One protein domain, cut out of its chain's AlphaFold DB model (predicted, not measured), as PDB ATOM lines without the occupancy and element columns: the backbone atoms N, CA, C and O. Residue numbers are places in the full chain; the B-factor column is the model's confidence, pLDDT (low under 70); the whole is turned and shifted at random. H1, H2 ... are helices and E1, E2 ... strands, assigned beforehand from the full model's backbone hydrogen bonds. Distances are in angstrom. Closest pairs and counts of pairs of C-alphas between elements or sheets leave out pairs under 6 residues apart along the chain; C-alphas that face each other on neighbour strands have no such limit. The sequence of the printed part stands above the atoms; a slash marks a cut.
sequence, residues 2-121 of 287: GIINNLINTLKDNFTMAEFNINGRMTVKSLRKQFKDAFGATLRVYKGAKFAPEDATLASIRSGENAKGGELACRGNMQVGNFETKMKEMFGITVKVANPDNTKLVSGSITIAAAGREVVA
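AT A GLANCE: This is residues 2 to 121 of the 287 residues of an uncharacterized protein of Prevotella sp. AG:487_50_53 (UniProt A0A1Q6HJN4). Two separate antiparallel strand pairs, E2 with E4 and E1 with E3, stand across from each other, and H2 and H4 fill the two sides between them, with the short H3 and H5 near opposite ends. From this compact body an arm, residues 2 to 10 of H1, sticks out. The printed part has 120 residues, with five named helices and four named strands in the order H1 E1 H2 E2 H3 E3 H4 E4 H5, a mixed class. The whole is compact, with a radius of gyration of the C-alphas of 14.5 A and spans of 54 by 27 by 26 A.

IN THESE COORDINATES: E2, residues 42 to 47, begins at C-alpha 42 (623.288, 473.891, 486.387) and is 17.0 A long; E4 is residues 94 to 98. E1 is residues 19 to 23 and E3 residues 71 to 75. H2, residues 28 to 39, is 16.3 A long and H4, residues 80 to 91, 16.1 A. H1, residues 2 to 17, runs 22.3 A from C-alpha 2 (620.691, 493.332, 464.198). H3 is residues 58 to 61 and H5 residues 112 to 115.

HOW THE PARTS SIT: In E2 and E4, N 44 and O 96 are 2.8 A apart, within hydrogen-bond range; in E1 and E3, N 22 and O 72 are, at 2.8 A. The closest C-alphas of H2 and E2, Arg 32 and Leu 43, are 5.5 A apart; those of H4 and E4, Lys 88 and Thr 94, 5.4 A. H2 and H4 are apart. H1 and H2 only just touch, only at their ends, with 3 pairs of C-alphas within 8 A, closest Phe 15 and Phe 39 at 5.0 A. Every O i to N i+4 pair is within range in H1, H2 and H4; H3 and H5 are too short for one.

THE WHOLE: The C-alphas of Gly 2 and Glu 65, the two farthest apart, are 54.2 A apart. The printed part has no cut. The link from E4 to H5 is long, 13 residues. Residues 2 to 13, 64 to 69 and 119 to 121 have pLDDT under 70.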
ATOM      1  N   GLY A   2     620.904 492.521 462.977       51.12
ATOM      2  CA  GLY A   2     620.691 493.332 464.198       51.12
ATOM      3  C   GLY A   2     619.763 492.743 465.277       51.12
ATOM      4  O   GLY A   2     620.072 492.836 466.457       51.12
ATOM      5  N   ILE A   3     618.659 492.087 464.899       55.81
ATOM      6  CA  ILE A   3     617.667 491.578 465.873       55.81
ATOM      7  C   ILE A   3     618.238 490.432 466.723       55.81
ATOM      8  O   ILE A   3     618.072 490.425 467.938       55.81
ATOM      9  N   ILE A   4     618.960 489.495 466.098       53.97
ATOM     10  CA  ILE A   4     619.574 488.351 466.791       53.97
ATOM     11  C   ILE A   4     620.666 488.824 467.757       53.97
ATOM     12  O   ILE A   4     620.708 488.373 468.897       53.97
ATOM     13  N   ASN A   5     621.507 489.776 467.345       46.84
ATOM     14  CA  ASN A   5     622.567 490.309 468.202       46.84
ATOM     15  C   ASN A   5     622.005 491.082 469.401       46.84
ATOM     16  O   ASN A   5     622.503 490.920 470.512       46.84
ATOM     17  N   ASN A   6     620.934 491.855 469.200       53.16
ATOM     18  CA  ASN A   6     620.255 492.546 470.294       53.16
ATOM     19  C   ASN A   6     619.628 491.549 471.272       53.16
ATOM     20  O   ASN A   6     619.846 491.680 472.469       53.16
ATOM     21  N   LEU A   7     618.954 490.503 470.780       62.53
ATOM     22  CA  LEU A   7     618.382 489.454 471.628       62.53
ATOM     23  C   LEU A   7     619.461 488.726 472.449       62.53
ATOM     24  O   LEU A   7     619.295 488.505 473.646       62.53
ATOM     25  N   ILE A   8     620.591 488.388 471.818       64.25
ATOM     26  CA  ILE A   8     621.736 487.752 472.484       64.25
ATOM     27  C   ILE A   8     622.313 488.669 473.565       64.25
ATOM     28  O   ILE A   8     622.641 488.191 474.649       64.25
ATOM     29  N   ASN A   9     622.442 489.968 473.293       65.06
ATOM     30  CA  ASN A   9     622.960 490.927 474.265       65.06
ATOM     31  C   ASN A   9     621.986 491.122 475.433       65.06
ATOM     32  O   ASN A   9     622.405 491.003 476.576       65.06
ATOM     33  N   THR A  10     620.684 491.252 475.178       67.56
ATOM     34  CA  THR A  10     619.669 491.334 476.240       67.56
ATOM     35  C   THR A  10     619.657 490.084 477.129       67.56
ATOM     36  O   THR A  10     619.579 490.193 478.348       67.56
ATOM     37  N   LEU A  11     619.796 488.884 476.555       65.19
ATOM     38  CA  LEU A  11     619.906 487.646 477.340       65.19
ATOM     39  C   LEU A  11     621.210 487.581 478.150       65.19
ATOM     40  O   LEU A  11     621.206 487.112 479.289       65.19
ATOM     41  N   LYS A  12     622.325 488.060 477.583       62.16
ATOM     42  CA  LYS A  12     623.601 488.171 478.306       62.16
ATOM     43  C   LYS A  12     623.475 489.109 479.500       62.16
ATOM     44  O   LYS A  12     623.914 488.726 480.583       62.16
ATOM     45  N   ASP A  13     622.859 490.268 479.296       66.31
ATOM     46  CA  ASP A  13     622.674 491.299 480.313       66.31
ATOM     47  C   ASP A  13     621.743 490.812 481.431       66.31
ATOM     48  O   ASP A  13     622.030 491.004 482.610       66.31
ATOM     49  N   ASN A  14     620.689 490.064 481.093       72.25
ATOM     50  CA  ASN A  14     619.802 489.463 482.090       72.25
ATOM     51  C   ASN A  14     620.547 488.489 483.017       72.25
ATOM     52  O   ASN A  14     620.368 488.546 484.231       72.25
ATOM     53  N   PHE A  15     621.417 487.627 482.479       75.81
ATOM     54  CA  PHE A  15     622.177 486.677 483.301       75.81
ATOM     55  C   PHE A  15     623.310 487.328 484.099       75.81
ATOM     56  O   PHE A  15     623.646 486.843 485.178       75.81
ATOM     57  N   THR A  16     623.935 488.397 483.597       72.31
ATOM     58  CA  THR A  16     624.977 489.120 484.350       72.31
ATOM     59  C   THR A  16     624.394 489.971 485.475       72.31
ATOM     60  O   THR A  16     625.051 490.099 486.508       72.31
ATOM     61  N   MET A  17     623.179 490.501 485.297       78.31
ATOM     62  CA  MET A  17     622.461 491.301 486.297       78.31
ATOM     63  C   MET A  17     621.610 490.471 487.264       78.31
ATOM     64  O   MET A  17     621.155 491.005 488.274       78.31
ATOM     65  N   ALA A  18     621.383 489.185 486.984       83.38
ATOM     66  CA  ALA A  18     620.600 488.324 487.858       83.38
ATOM     67  C   ALA A  18     621.235 488.187 489.254       83.38
ATOM     68  O   ALA A  18     622.449 488.004 489.412       83.38
ATOM     69  N   GLU A  19     620.380 488.235 490.270       88.50
ATOM     70  CA  GLU A  19     620.729 488.036 491.670       88.50
ATOM     71  C   GLU A  19     619.579 487.330 492.387       88.50
ATOM     72  O   GLU A  19     618.409 487.628 492.146       88.50
ATOM     73  N   PHE A  20     619.904 486.399 493.282       90.88
ATOM     74  CA  PHE A  20     618.936 485.895 494.251       90.88
ATOM     75  C   PHE A  20     619.608 485.549 495.577       90.88
ATOM     76  O   PHE A  20     620.793 485.205 495.632       90.88
ATOM     77  N   ASN A  21     618.829 485.626 496.654       91.81
ATOM     78  CA  ASN A  21     619.309 485.357 498.003       91.81
ATOM     79  C   ASN A  21     619.122 483.885 498.366       91.81
ATOM     80  O   ASN A  21     618.025 483.335 498.283       91.81
ATOM     81  N   ILE A  22     620.206 483.264 498.819       92.38
ATOM     82  CA  ILE A  22     620.242 481.896 499.320       92.38
ATOM     83  C   ILE A  22     620.166 481.935 500.839       92.38
ATOM     84  O   ILE A  22     620.988 482.581 501.486       92.38
ATOM     85  N   ASN A  23     619.222 481.199 501.420       90.50
ATOM     86  CA  ASN A  23     619.125 481.027 502.867       90.50
ATOM     87  C   ASN A  23     618.856 479.564 503.249       90.50
ATOM     88  O   ASN A  23     618.464 478.735 502.429       90.50
ATOM     89  N   GLY A  24     619.047 479.240 504.529       85.88
ATOM     90  CA  GLY A  24     618.934 477.868 505.037       85.88
ATOM     91  C   GLY A  24     617.563 477.201 504.884       85.88
ATOM     92  O   GLY A  24     617.496 475.974 504.908       85.88
ATOM     93  N   ARG A  25     616.481 477.977 504.742       88.88
ATOM     94  CA  ARG A  25     615.110 477.448 504.654       88.88
ATOM     95  C   ARG A  25     614.758 476.966 503.249       88.88
ATOM     96  O   ARG A  25     613.806 476.208 503.098       88.88
ATOM     97  N   MET A  26     615.516 477.380 502.235       93.50
ATOM     98  CA  MET A  26     615.314 476.923 500.863       93.50
ATOM     99  C   MET A  26     615.525 475.414 500.748       93.50
ATOM    100  O   MET A  26     616.402 474.848 501.404       93.50
ATOM    101  N   THR A  27     614.747 474.763 499.887       93.75
ATOM    102  CA  THR A  27     614.984 473.367 499.506       93.75
ATOM    103  C   THR A  27     616.083 473.272 498.455       93.75
ATOM    104  O   THR A  27     616.330 474.223 497.705       93.75
ATOM    105  N   VAL A  28     616.730 472.109 498.359       92.62
ATOM    106  CA  VAL A  28     617.704 471.817 497.294       92.62
ATOM    107  C   VAL A  28     617.069 472.007 495.916       92.62
ATOM    108  O   VAL A  28     617.676 472.630 495.043       92.62
ATOM    109  N   LYS A  29     615.827 471.541 495.742       90.25
ATOM    110  CA  LYS A  29     615.036 471.729 494.522       90.25
ATOM    111  C   LYS A  29     614.890 473.203 494.148       90.25
ATOM    112  O   LYS A  29     615.178 473.587 493.016       90.25
ATOM    113  N   SER A  30     614.486 474.037 495.111       92.06
ATOM    114  CA  SER A  30     614.310 475.476 494.895       92.06
ATOM    115  C   SER A  30     615.631 476.160 494.554       92.06
ATOM    116  O   SER A  30     615.661 476.984 493.647       92.06
ATOM    117  N   LEU A  31     616.721 475.813 495.247       94.75
ATOM    118  CA  LEU A  31     618.042 476.375 494.976       94.75
ATOM    119  C   LEU A  31     618.498 476.063 493.544       94.75
ATOM    120  O   LEU A  31     618.907 476.969 492.823       94.75
ATOM    121  N   ARG A  32     618.403 474.796 493.117       92.94
ATOM    122  CA  ARG A  32     618.785 474.381 491.758       92.94
ATOM    123  C   ARG A  32     617.956 475.087 490.696       92.94
ATOM    124  O   ARG A  32     618.523 475.600 489.736       92.94
ATOM    125  N   LYS A  33     616.635 475.135 490.890       88.44
ATOM    126  CA  LYS A  33     615.717 475.791 489.958       88.44
ATOM    127  C   LYS A  33     616.024 477.283 489.836       88.44
ATOM    128  O   LYS A  33     616.221 477.759 488.730       88.44
ATOM    129  N   GLN A  34     616.128 478.002 490.955       91.75
ATOM    130  CA  GLN A  34     616.428 479.436 490.933       91.75
ATOM    131  C   GLN A  34     617.799 479.722 490.320       91.75
ATOM    132  O   GLN A  34     617.916 480.636 489.517       91.75
ATOM    133  N   PHE A  35     618.816 478.911 490.623       93.69
ATOM    134  CA  PHE A  35     620.135 479.045 490.004       93.69
ATOM    135  C   PHE A  35     620.083 478.847 488.484       93.69
ATOM    136  O   PHE A  35     620.679 479.619 487.735       93.69
ATOM    137  N   LYS A  36     619.332 477.839 488.032       89.81
ATOM    138  CA  LYS A  36     619.148 477.543 486.614       89.81
ATOM    139  C   LYS A  36     618.404 478.656 485.884       89.81
ATOM    140  O   LYS A  36     618.864 479.092 484.835       89.81
ATOM    141  N   ASP A  37     617.301 479.123 486.454       85.88
ATOM    142  CA  ASP A  37     616.478 480.188 485.879       85.88
ATOM    143  C   ASP A  37     617.240 481.522 485.849       85.88
ATOM    144  O   ASP A  37     617.193 482.242 484.854       85.88
ATOM    145  N   ALA A  38     617.980 481.831 486.920       88.38
ATOM    146  CA  ALA A  38     618.711 483.086 487.065       88.38
ATOM    147  C   ALA A  38     619.958 483.161 486.183       88.38
ATOM    148  O   ALA A  38     620.326 484.252 485.762       88.38
ATOM    149  N   PHE A  39     620.636 482.039 485.928       89.81
ATOM    150  CA  PHE A  39     621.963 482.074 485.309       89.81
ATOM    151  C   PHE A  39     622.125 481.191 484.083       89.81
ATOM    152  O   PHE A  39     623.132 481.322 483.403       89.81
ATOM    153  N   GLY A  40     621.210 480.260 483.810       85.56
ATOM    154  CA  GLY A  40     621.336 479.268 482.737       85.56
ATOM    155  C   GLY A  40     622.288 478.103 483.049       85.56
ATOM    156  O   GLY A  40     622.202 477.055 482.405       85.56
ATOM    157  N   ALA A  41     623.152 478.229 484.060       89.19
ATOM    158  CA  ALA A  41     624.052 477.174 484.537       89.19
ATOM    159  C   ALA A  41     623.324 476.147 485.417       89.19
ATOM    160  O   ALA A  41     622.293 476.445 486.017       89.19
ATOM    161  N   THR A  42     623.866 474.933 485.526       90.88
ATOM    162  CA  THR A  42     623.288 473.891 486.387       90.88
ATOM    163  C   THR A  42     624.060 473.784 487.698       90.88
ATOM    164  O   THR A  42     625.283 473.892 487.724       90.88
ATOM    165  N   LEU A  43     623.346 473.565 488.807       94.06
ATOM    166  CA  LEU A  43     623.942 473.463 490.136       94.06
ATOM    167  C   LEU A  43     623.860 472.041 490.695       94.06
ATOM    168  O   LEU A  43     622.780 471.507 490.958       94.06
ATOM    169  N   ARG A  44     625.021 471.449 490.967       92.94
ATOM    170  CA  ARG A  44     625.167 470.189 491.694       92.94
ATOM    171  C   ARG A  44     625.281 470.483 493.189       92.94
ATOM    172  O   ARG A  44     626.104 471.293 493.601       92.94
ATOM    173  N   VAL A  45     624.449 469.839 494.006       92.56
ATOM    174  CA  VAL A  45     624.361 470.080 495.463       92.56
ATOM    175  C   VAL A  45     624.527 468.760 496.196       92.56
ATOM    176  O   VAL A  45     623.782 467.823 495.903       92.56
ATOM    177  N   TYR A  46     625.464 468.694 497.139       91.19
ATOM    178  CA  TYR A  46     625.884 467.452 497.785       91.19
ATOM    179  C   TYR A  46     625.581 467.426 499.289       91.19
ATOM    180  O   TYR A  46     625.673 468.439 499.981       91.19
ATOM    181  N   LYS A  47     625.279 466.226 499.795       86.25
ATOM    182  CA  LYS A  47     625.260 465.857 501.213       86.25
ATOM    183  C   LYS A  47     626.316 464.771 501.431       86.25
ATOM    184  O   LYS A  47     626.125 463.614 501.049       86.25
ATOM    185  N   GLY A  48     627.450 465.146 502.022       82.56
ATOM    186  CA  GLY A  48     628.634 464.283 502.050       82.56
ATOM    187  C   GLY A  48     629.110 463.973 500.627       82.56
ATOM    188  O   GLY A  48     629.249 464.885 499.819       82.56
ATOM    189  N   ALA A  49     629.314 462.690 500.314       76.25
ATOM    190  CA  ALA A  49     629.743 462.234 498.987       76.25
ATOM    191  C   ALA A  49     628.588 461.978 497.991       76.25
ATOM    192  O   ALA A  49     628.828 461.518 496.881       76.25
ATOM    193  N   LYS A  50     627.326 462.217 498.381       82.06
ATOM    194  CA  LYS A  50     626.133 461.934 497.557       82.06
ATOM    195  C   LYS A  50     625.410 463.221 497.182       82.06
ATOM    196  O   LYS A  50     625.553 464.225 497.879       82.06
ATOM    197  N   PHE A  51     624.582 463.200 496.136       84.00
ATOM    198  CA  PHE A  51     623.659 464.309 495.890       84.00
ATOM    199  C   PHE A  51     622.712 464.503 497.072       84.00
ATOM    200  O   PHE A  51     622.252 463.549 497.705       84.00
ATOM    201  N   ALA A  52     622.433 465.765 497.369       87.88
ATOM    202  CA  ALA A  52     621.457 466.118 498.374       87.88
ATOM    203  C   ALA A  52     620.030 465.800 497.875       87.88
ATOM    204  O   ALA A  52     619.749 466.036 496.694       87.88
ATOM    205  N   PRO A  53     619.133 465.291 498.746       84.50
ATOM    206  CA  PRO A  53     617.733 465.056 498.396       84.50
ATOM    207  C   PRO A  53     617.038 466.358 497.986       84.50
ATOM    208  O   PRO A  53     617.262 467.387 498.619       84.50
ATOM    209  N   GLU A  54     616.182 466.310 496.966       84.75
ATOM    210  CA  GLU A  54     615.536 467.506 496.406       84.75
ATOM    211  C   GLU A  54     614.658 468.247 497.423       84.75
ATOM    212  O   GLU A  54     614.705 469.479 497.501       84.75
ATOM    213  N   ASP A  55     613.919 467.491 498.236       87.12
ATOM    214  CA  ASP A  55     612.970 468.024 499.218       87.12
ATOM    215  C   ASP A  55     613.630 468.427 500.545       87.12
ATOM    216  O   ASP A  55     613.000 469.045 501.404       87.12
ATOM    217  N   ALA A  56     614.917 468.117 500.728       88.94
ATOM    218  CA  ALA A  56     615.645 468.520 501.921       88.94
ATOM    219  C   ALA A  56     615.919 470.034 501.909       88.94
ATOM    220  O   ALA A  56     616.254 470.621 500.876       88.94
ATOM    221  N   THR A  57     615.825 470.678 503.075       92.31
ATOM    222  CA  THR A  57     616.236 472.081 503.234       92.31
ATOM    223  C   THR A  57     617.754 472.189 503.282       92.31
ATOM    224  O   THR A  57     618.424 471.278 503.780       92.31
ATOM    225  N   LEU A  58     618.313 473.318 502.838       90.56
ATOM    226  CA  LEU A  58     619.751 473.579 502.941       90.56
ATOM    227  C   LEU A  58     620.230 473.456 504.392       90.56
ATOM    228  O   LEU A  58     621.289 472.889 504.635       90.56
ATOM    229  N   ALA A  59     619.431 473.909 505.364       87.50
ATOM    230  CA  ALA A  59     619.701 473.737 506.791       87.50
ATOM    231  C   ALA A  59     619.813 472.261 507.221       87.50
ATOM    232  O   ALA A  59     620.676 471.933 508.027       87.50
ATOM    233  N   SER A  60     618.993 471.365 506.662       88.31
ATOM    234  CA  SER A  60     618.982 469.936 507.027       88.31
ATOM    235  C   SER A  60     620.132 469.108 506.433       88.31
ATOM    236  O   SER A  60     620.360 467.968 506.850       88.31
ATOM    237  N   ILE A  61     620.853 469.647 505.445       88.81
ATOM    238  CA  ILE A  61     621.947 468.948 504.749       88.81
ATOM    239  C   ILE A  61     623.329 469.546 505.029       88.81
ATOM    240  O   ILE A  61     624.311 469.092 504.440       88.81
ATOM    241  N   ARG A  62     623.413 470.561 505.897       85.56
ATOM    242  CA  ARG A  62     624.679 471.197 506.278       85.56
ATOM    243  C   ARG A  62     625.624 470.174 506.901       85.56
ATOM    244  O   ARG A  62     625.200 469.300 507.652       85.56
ATOM    245  N   SER A  63     626.911 470.307 506.599       72.81
ATOM    246  CA  SER A  63     627.975 469.528 507.234       72.81
ATOM    247  C   SER A  63     628.945 470.467 507.953       72.81
ATOM    248  O   SER A  63     629.459 471.397 507.336       72.81
ATOM    249  N   GLY A  64     629.190 470.217 509.242       64.94
ATOM    250  CA  GLY A  64     630.146 470.961 510.074       64.94
ATOM    251  C   GLY A  64     629.505 471.828 511.166       64.94
ATOM    252  O   GLY A  64     628.465 472.447 510.952       64.94
ATOM    253  N   GLU A  65     630.162 471.885 512.327       57.91
ATOM    254  CA  GLU A  65     629.731 472.635 513.523       57.91
ATOM    255  C   GLU A  65     629.826 474.166 513.351       57.91
ATOM    256  O   GLU A  65     629.131 474.911 514.032       57.91
ATOM    257  N   ASN A  66     630.615 474.640 512.379       60.09
ATOM    258  CA  ASN A  66     630.917 476.063 512.158       60.09
ATOM    259  C   ASN A  66     630.111 476.727 511.023       60.09
ATOM    260  O   ASN A  66     630.465 477.822 510.581       60.09
ATOM    261  N   ALA A  67     629.049 476.090 510.514       63.94
ATOM    262  CA  ALA A  67     628.202 476.705 509.491       63.94
ATOM    263  C   ALA A  67     627.451 477.906 510.088       63.94
ATOM    264  O   ALA A  67     626.462 477.742 510.804       63.94
ATOM    265  N   LYS A  68     627.911 479.121 509.771       65.56
ATOM    266  CA  LYS A  68     627.404 480.374 510.361       65.56
ATOM    267  C   LYS A  68     625.924 480.634 510.060       65.56
ATOM    268  O   LYS A  68     625.275 481.396 510.770       65.56
ATOM    269  N   GLY A  69     625.370 479.997 509.023       68.75
ATOM    270  CA  GLY A  69     624.042 480.334 508.526       68.75
ATOM    271  C   GLY A  69     624.014 481.748 507.939       68.75
ATOM    272  O   GLY A  69     625.049 482.290 507.563       68.75
ATOM    273  N   GLY A  70     622.820 482.329 507.824       80.00
ATOM    274  CA  GLY A  70     622.620 483.650 507.222       80.00
ATOM    275  C   GLY A  70     622.136 483.601 505.773       80.00
ATOM    276  O   GLY A  70     621.584 482.591 505.323       80.00
ATOM    277  N   GLU A  71     622.322 484.720 505.075       85.38
ATOM    278  CA  GLU A  71     621.886 484.934 503.696       85.38
ATOM    279  C   GLU A  71     623.087 485.185 502.785       85.38
ATOM    280  O   GLU A  71     623.973 485.974 503.112       85.38
ATOM    281  N   LEU A  72     623.117 484.510 501.637       90.12
ATOM    282  CA  LEU A  72     624.132 484.689 500.604       90.12
ATOM    283  C   LEU A  72     623.473 485.224 499.336       90.12
ATOM    284  O   LEU A  72     622.698 484.517 498.697       90.12
ATOM    285  N   ALA A  73     623.843 486.434 498.934       91.81
ATOM    286  CA  ALA A  73     623.523 486.954 497.614       91.81
ATOM    287  C   ALA A  73     624.334 486.215 496.538       91.81
ATOM    288  O   ALA A  73     625.564 486.328 496.475       91.81
ATOM    289  N   CYS A  74     623.651 485.452 495.687       91.69
ATOM    290  CA  CYS A  74     624.240 484.812 494.518       91.69
ATOM    291  C   CYS A  74     624.057 485.725 493.306       91.69
ATOM    292  O   CYS A  74     622.923 486.053 492.970       91.69
ATOM    293  N   ARG A  75     625.154 486.140 492.662       92.75
ATOM    294  CA  ARG A  75     625.158 487.120 491.563       92.75
ATOM    295  C   ARG A  75     625.824 486.553 490.322       92.75
ATOM    296  O   ARG A  75     626.859 485.895 490.433       92.75
ATOM    297  N   GLY A  76     625.306 486.893 489.146       88.75
ATOM    298  CA  GLY A  76     625.828 486.393 487.871       88.75
ATOM    299  C   GLY A  76     627.298 486.747 487.605       88.75
ATOM    300  O   GLY A  76     628.018 485.978 486.967       88.75
ATOM    301  N   ASN A  77     627.779 487.879 488.127       90.69
ATOM    302  CA  ASN A  77     629.173 488.319 488.003       90.69
ATOM    303  C   ASN A  77     630.140 487.680 489.023       90.69
ATOM    304  O   ASN A  77     631.347 487.896 488.927       90.69
ATOM    305  N   MET A  78     629.648 486.888 489.981       94.31
ATOM    306  CA  MET A  78     630.497 486.176 490.935       94.31
ATOM    307  C   MET A  78     631.272 485.058 490.226       94.31
ATOM    308  O   MET A  78     630.719 484.358 489.378       94.31
ATOM    309  N   GLN A  79     632.547 484.866 490.579       96.25
ATOM    310  CA  GLN A  79     633.320 483.708 490.120       96.25
ATOM    311  C   GLN A  79     632.767 482.409 490.709       96.25
ATOM    312  O   GLN A  79     632.409 482.356 491.888       96.25
ATOM    313  N   VAL A  80     632.762 481.349 489.903       96.25
ATOM    314  CA  VAL A  80     632.282 480.018 490.292       96.25
ATOM    315  C   VAL A  80     633.020 479.500 491.525       96.25
ATOM    316  O   VAL A  80     632.375 479.109 492.495       96.25
ATOM    317  N   GLY A  81     634.354 479.572 491.546       94.50
ATOM    318  CA  GLY A  81     635.153 479.106 492.684       94.50
ATOM    319  C   GLY A  81     634.841 479.862 493.981       94.50
ATOM    320  O   GLY A  81     634.756 479.259 495.052       94.50
ATOM    321  N   ASN A  82     634.575 481.169 493.878       96.19
ATOM    322  CA  ASN A  82     634.197 481.996 495.026       96.19
ATOM    323  C   ASN A  82     632.805 481.625 495.547       96.19
ATOM    324  O   ASN A  82     632.597 481.562 496.755       96.19
ATOM    325  N   PHE A  83     631.856 481.354 494.651       96.38
ATOM    326  CA  PHE A  83     630.524 480.899 495.030       96.38
ATOM    327  C   PHE A  83     630.552 479.528 495.721       96.38
ATOM    328  O   PHE A  83     629.964 479.375 496.793       96.38
ATOM    329  N   GLU A  84     631.275 478.554 495.159       95.88
ATOM    330  CA  GLU A  84     631.431 477.219 495.755       95.88
ATOM    331  C   GLU A  84     632.054 477.293 497.157       95.88
ATOM    332  O   GLU A  84     631.574 476.643 498.090       95.88
ATOM    333  N   THR A  85     633.075 478.140 497.319       94.88
ATOM    334  CA  THR A  85     633.740 478.381 498.606       94.88
ATOM    335  C   THR A  85     632.779 479.005 499.616       94.88
ATOM    336  O   THR A  85     632.611 478.469 500.710       94.88
ATOM    337  N   LYS A  86     632.044 480.059 499.234       93.12
ATOM    338  CA  LYS A  86     631.057 480.710 500.116       93.12
ATOM    339  C   LYS A  86     629.938 479.767 500.548       93.12
ATOM    340  O   LYS A  86     629.536 479.790 501.711       93.12
ATOM    341  N   MET A  87     629.450 478.910 499.652       93.25
ATOM    342  CA  MET A  87     628.452 477.894 500.000       93.25
ATOM    343  C   MET A  87     628.985 476.908 501.045       93.25
ATOM    344  O   MET A  87     628.262 476.541 501.981       93.25
ATOM    345  N   LYS A  88     630.263 476.524 500.934       91.12
ATOM    346  CA  LYS A  88     630.911 475.651 501.913       91.12
ATOM    347  C   LYS A  88     631.125 476.353 503.253       91.12
ATOM    348  O   LYS A  88     630.825 475.757 504.279       91.12
ATOM    349  N   GLU A  89     631.586 477.597 503.259       88.94
ATOM    350  CA  GLU A  89     631.876 478.351 504.485       88.94
ATOM    351  C   GLU A  89     630.610 478.761 505.250       88.94
ATOM    352  O   GLU A  89     630.521 478.577 506.462       88.94
ATOM    353  N   MET A  90     629.606 479.303 504.555       87.88
ATOM    354  CA  MET A  90     628.395 479.827 505.199       87.88
ATOM    355  C   MET A  90     627.414 478.727 505.589       87.88
ATOM    356  O   MET A  90     626.793 478.775 506.655       87.88
ATOM    357  N   PHE A  91     627.253 477.735 504.713       88.94
ATOM    358  CA  PHE A  91     626.240 476.702 504.879       88.94
ATOM    359  C   PHE A  91     626.827 475.327 505.177       88.94
ATOM    360  O   PHE A  91     626.065 474.423 505.492       88.94
ATOM    361  N   GLY A  92     628.143 475.116 505.098       89.62
ATOM    362  CA  GLY A  92     628.703 473.771 505.242       89.62
ATOM    363  C   GLY A  92     628.280 472.836 504.105       89.62
ATOM    364  O   GLY A  92     628.311 471.617 504.277       89.62
ATOM    365  N   ILE A  93     627.844 473.371 502.958       91.31
ATOM    366  CA  ILE A  93     627.296 472.595 501.837       91.31
ATOM    367  C   ILE A  93     628.290 472.624 500.689       91.31
ATOM    368  O   ILE A  93     628.692 473.686 500.223       91.31
ATOM    369  N   THR A  94     628.658 471.443 500.203       93.31
ATOM    370  CA  THR A  94     629.444 471.334 498.977       93.31
ATOM    371  C   THR A  94     628.510 471.507 497.784       93.31
ATOM    372  O   THR A  94     627.562 470.735 497.609       93.31
ATOM    373  N   VAL A  95     628.788 472.502 496.947       94.06
ATOM    374  CA  VAL A  95     628.138 472.667 495.644       94.06
ATOM    375  C   VAL A  95     629.180 472.667 494.538       94.06
ATOM    376  O   VAL A  95     630.341 472.991 494.786       94.06
ATOM    377  N   LYS A  96     628.757 472.295 493.331       94.00
ATOM    378  CA  LYS A  96     629.559 472.408 492.117       94.00
ATOM    379  C   LYS A  96     628.742 473.025 490.994       94.00
ATOM    380  O   LYS A  96     627.603 472.611 490.768       94.00
ATOM    381  N   VAL A  97     629.304 474.015 490.304       92.75
ATOM    382  CA  VAL A  97     628.651 474.610 489.130       92.75
ATOM    383  C   VAL A  97     629.015 473.790 487.899       92.75
ATOM    384  O   VAL A  97     630.179 473.484 487.646       92.75
ATOM    385  N   ALA A  98     627.998 473.417 487.136       88.56
ATOM    386  CA  ALA A  98     628.128 472.724 485.871       88.56
ATOM    387  C   ALA A  98     627.601 473.600 484.731       88.56
ATOM    388  O   ALA A  98     626.833 474.547 484.940       88.56
ATOM    389  N   ASN A  99     628.023 473.269 483.515       85.94
ATOM    390  CA  ASN A  99     627.521 473.894 482.294       85.94
ATOM    391  C   ASN A  99     625.986 473.734 482.192       85.94
ATOM    392  O   ASN A  99     625.388 472.952 482.944       85.94
ATOM    393  N   PRO A 100     625.311 474.421 481.252       85.12
ATOM    394  CA  PRO A 100     623.855 474.367 481.147       85.12
ATOM    395  C   PRO A 100     623.310 472.942 481.025       85.12
ATOM    396  O   PRO A 100     622.286 472.612 481.615       85.12
ATOM    397  N   ASP A 101     624.029 472.059 480.351       76.19
ATOM    398  CA  ASP A 101     623.585 470.683 480.167       76.19
ATOM    399  C   ASP A 101     624.017 469.741 481.302       76.19
ATOM    400  O   ASP A 101     623.808 468.541 481.213       76.19
ATOM    401  N   ASN A 102     624.624 470.250 482.378       80.81
ATOM    402  CA  ASN A 102     625.108 469.461 483.513       80.81
ATOM    403  C   ASN A 102     626.094 468.329 483.153       80.81
ATOM    404  O   ASN A 102     626.208 467.339 483.876       80.81
ATOM    405  N   THR A 103     626.831 468.455 482.054       73.25
ATOM    406  CA  THR A 103     627.739 467.415 481.551       73.25
ATOM    407  C   THR A 103     629.159 467.530 482.058       73.25
ATOM    408  O   THR A 103     629.848 466.519 482.180       73.25
ATOM    409  N   LYS A 104     629.601 468.735 482.411       78.44
ATOM    410  CA  LYS A 104     630.908 468.964 483.023       78.44
ATOM    411  C   LYS A 104     630.837 470.066 484.063       78.44
ATOM    412  O   LYS A 104     630.024 470.985 483.962       78.44
ATOM    413  N   LEU A 105     631.722 469.970 485.049       86.19
ATOM    414  CA  LEU A 105     631.981 471.079 485.954       86.19
ATOM    415  C   LEU A 105     632.679 472.192 485.179       86.19
ATOM    416  O   LEU A 105     633.555 471.925 484.353       86.19
ATOM    417  N   VAL A 106     632.269 473.425 485.432       84.56
ATOM    418  CA  VAL A 106     632.881 474.595 484.802       84.56
ATOM    419  C   VAL A 106     634.108 475.037 485.594       84.56
ATOM    420  O   VAL A 106     634.249 474.719 486.777       84.56
ATOM    421  N   SER A 107     635.007 475.786 484.955       88.75
ATOM    422  CA  SER A 107     636.189 476.314 485.641       88.75
ATOM    423  C   SER A 107     635.800 477.223 486.814       88.75
ATOM    424  O   SER A 107     634.941 478.092 486.685       88.75
ATOM    425  N   GLY A 108     636.505 477.108 487.941       90.31
ATOM    426  CA  GLY A 108     636.330 478.019 489.075       90.31
ATOM    427  C   GLY A 108     636.691 479.480 488.762       90.31
ATOM    428  O   GLY A 108     636.247 480.377 489.476       90.31
ATOM    429  N   SER A 109     637.468 479.726 487.699       92.00
ATOM    430  CA  SER A 109     637.944 481.060 487.309       92.00
ATOM    431  C   SER A 109     636.936 481.892 486.508       92.00
ATOM    432  O   SER A 109     637.114 483.106 486.399       92.00
ATOM    433  N   ILE A 110     635.884 481.275 485.954       90.94
ATOM    434  CA  ILE A 110     634.853 481.989 485.186       90.94
ATOM    435  C   ILE A 110     633.713 482.475 486.089       90.94
ATOM    436  O   ILE A 110     633.565 482.028 487.227       90.94
ATOM    437  N   THR A 111     632.888 483.400 485.587       94.19
ATOM    438  CA  THR A 111     631.698 483.877 486.308       94.19
ATOM    439  C   THR A 111     630.522 482.911 486.176       94.19
ATOM    440  O   THR A 111     630.431 482.167 485.201       94.19
ATOM    441  N   ILE A 112     629.585 482.943 487.126       93.06
ATOM    442  CA  ILE A 112     628.364 482.120 487.094       93.06
ATOM    443  C   ILE A 112     627.552 482.378 485.815       93.06
ATOM    444  O   ILE A 112     627.111 481.442 485.150       93.06
ATOM    445  N   ALA A 113     627.403 483.641 485.416       88.75
ATOM    446  CA  ALA A 113     626.713 483.984 484.178       88.75
ATOM    447  C   ALA A 113     627.472 483.472 482.941       88.75
ATOM    448  O   ALA A 113     626.854 483.072 481.959       88.75
ATOM    449  N   ALA A 114     628.813 483.469 482.967       85.88
ATOM    450  CA  ALA A 114     629.610 482.881 481.891       85.88
ATOM    451  C   ALA A 114     629.451 481.358 481.833       85.88
ATOM    452  O   ALA A 114     629.309 480.823 480.738       85.88
ATOM    453  N   ALA A 115     629.380 480.684 482.983       87.31
ATOM    454  CA  ALA A 115     629.103 479.253 483.062       87.31
ATOM    455  C   ALA A 115     627.771 478.890 482.394       87.31
ATOM    456  O   ALA A 115     627.687 477.906 481.668       87.31
ATOM    457  N   GLY A 116     626.738 479.715 482.572       84.75
ATOM    458  CA  GLY A 116     625.436 479.494 481.941       84.75
ATOM    459  C   GLY A 116     625.385 479.776 480.443       84.75
ATOM    460  O   GLY A 116     624.431 479.397 479.768       84.75
ATOM    461  N   ARG A 117     626.428 480.414 479.910       80.19
ATOM    462  CA  ARG A 117     626.637 480.634 478.477       80.19
ATOM    463  C   ARG A 117     627.703 479.723 477.903       80.19
ATOM    464  O   ARG A 117     628.071 479.902 476.744       80.19
ATOM    465  N   GLU A 118     628.230 478.795 478.696       75.81
ATOM    466  CA  GLU A 118     629.195 477.837 478.200       75.81
ATOM    467  C   GLU A 118     628.480 476.932 477.197       75.81
ATOM    468  O   GLU A 118     627.809 475.960 477.549       75.81
ATOM    469  N   VAL A 119     628.589 477.319 475.925       56.53
ATOM    470  CA  VAL A 119     628.179 476.499 474.800       56.53
ATOM    471  C   VAL A 119     629.149 475.345 474.800       56.53
ATOM    472  O   VAL A 119     630.305 475.481 474.405       56.53
ATOM    473  N   VAL A 120     628.694 474.201 475.286       55.31
ATOM    474  CA  VAL A 120     629.416 472.984 474.980       55.31
ATOM    475  C   VAL A 120     628.931 472.596 473.601       55.31
ATOM    476  O   VAL A 120     627.767 472.236 473.442       55.31
ATOM    477  N   ALA A 121     629.800 472.749 472.599       54.22
ATOM    478  CA  ALA A 121     629.622 472.041 471.346       54.22
ATOM    479  C   ALA A 121     629.436 470.569 471.721       54.22
ATOM    480  O   ALA A 121     630.324 469.929 472.282       54.22
TER     481      ALA A 121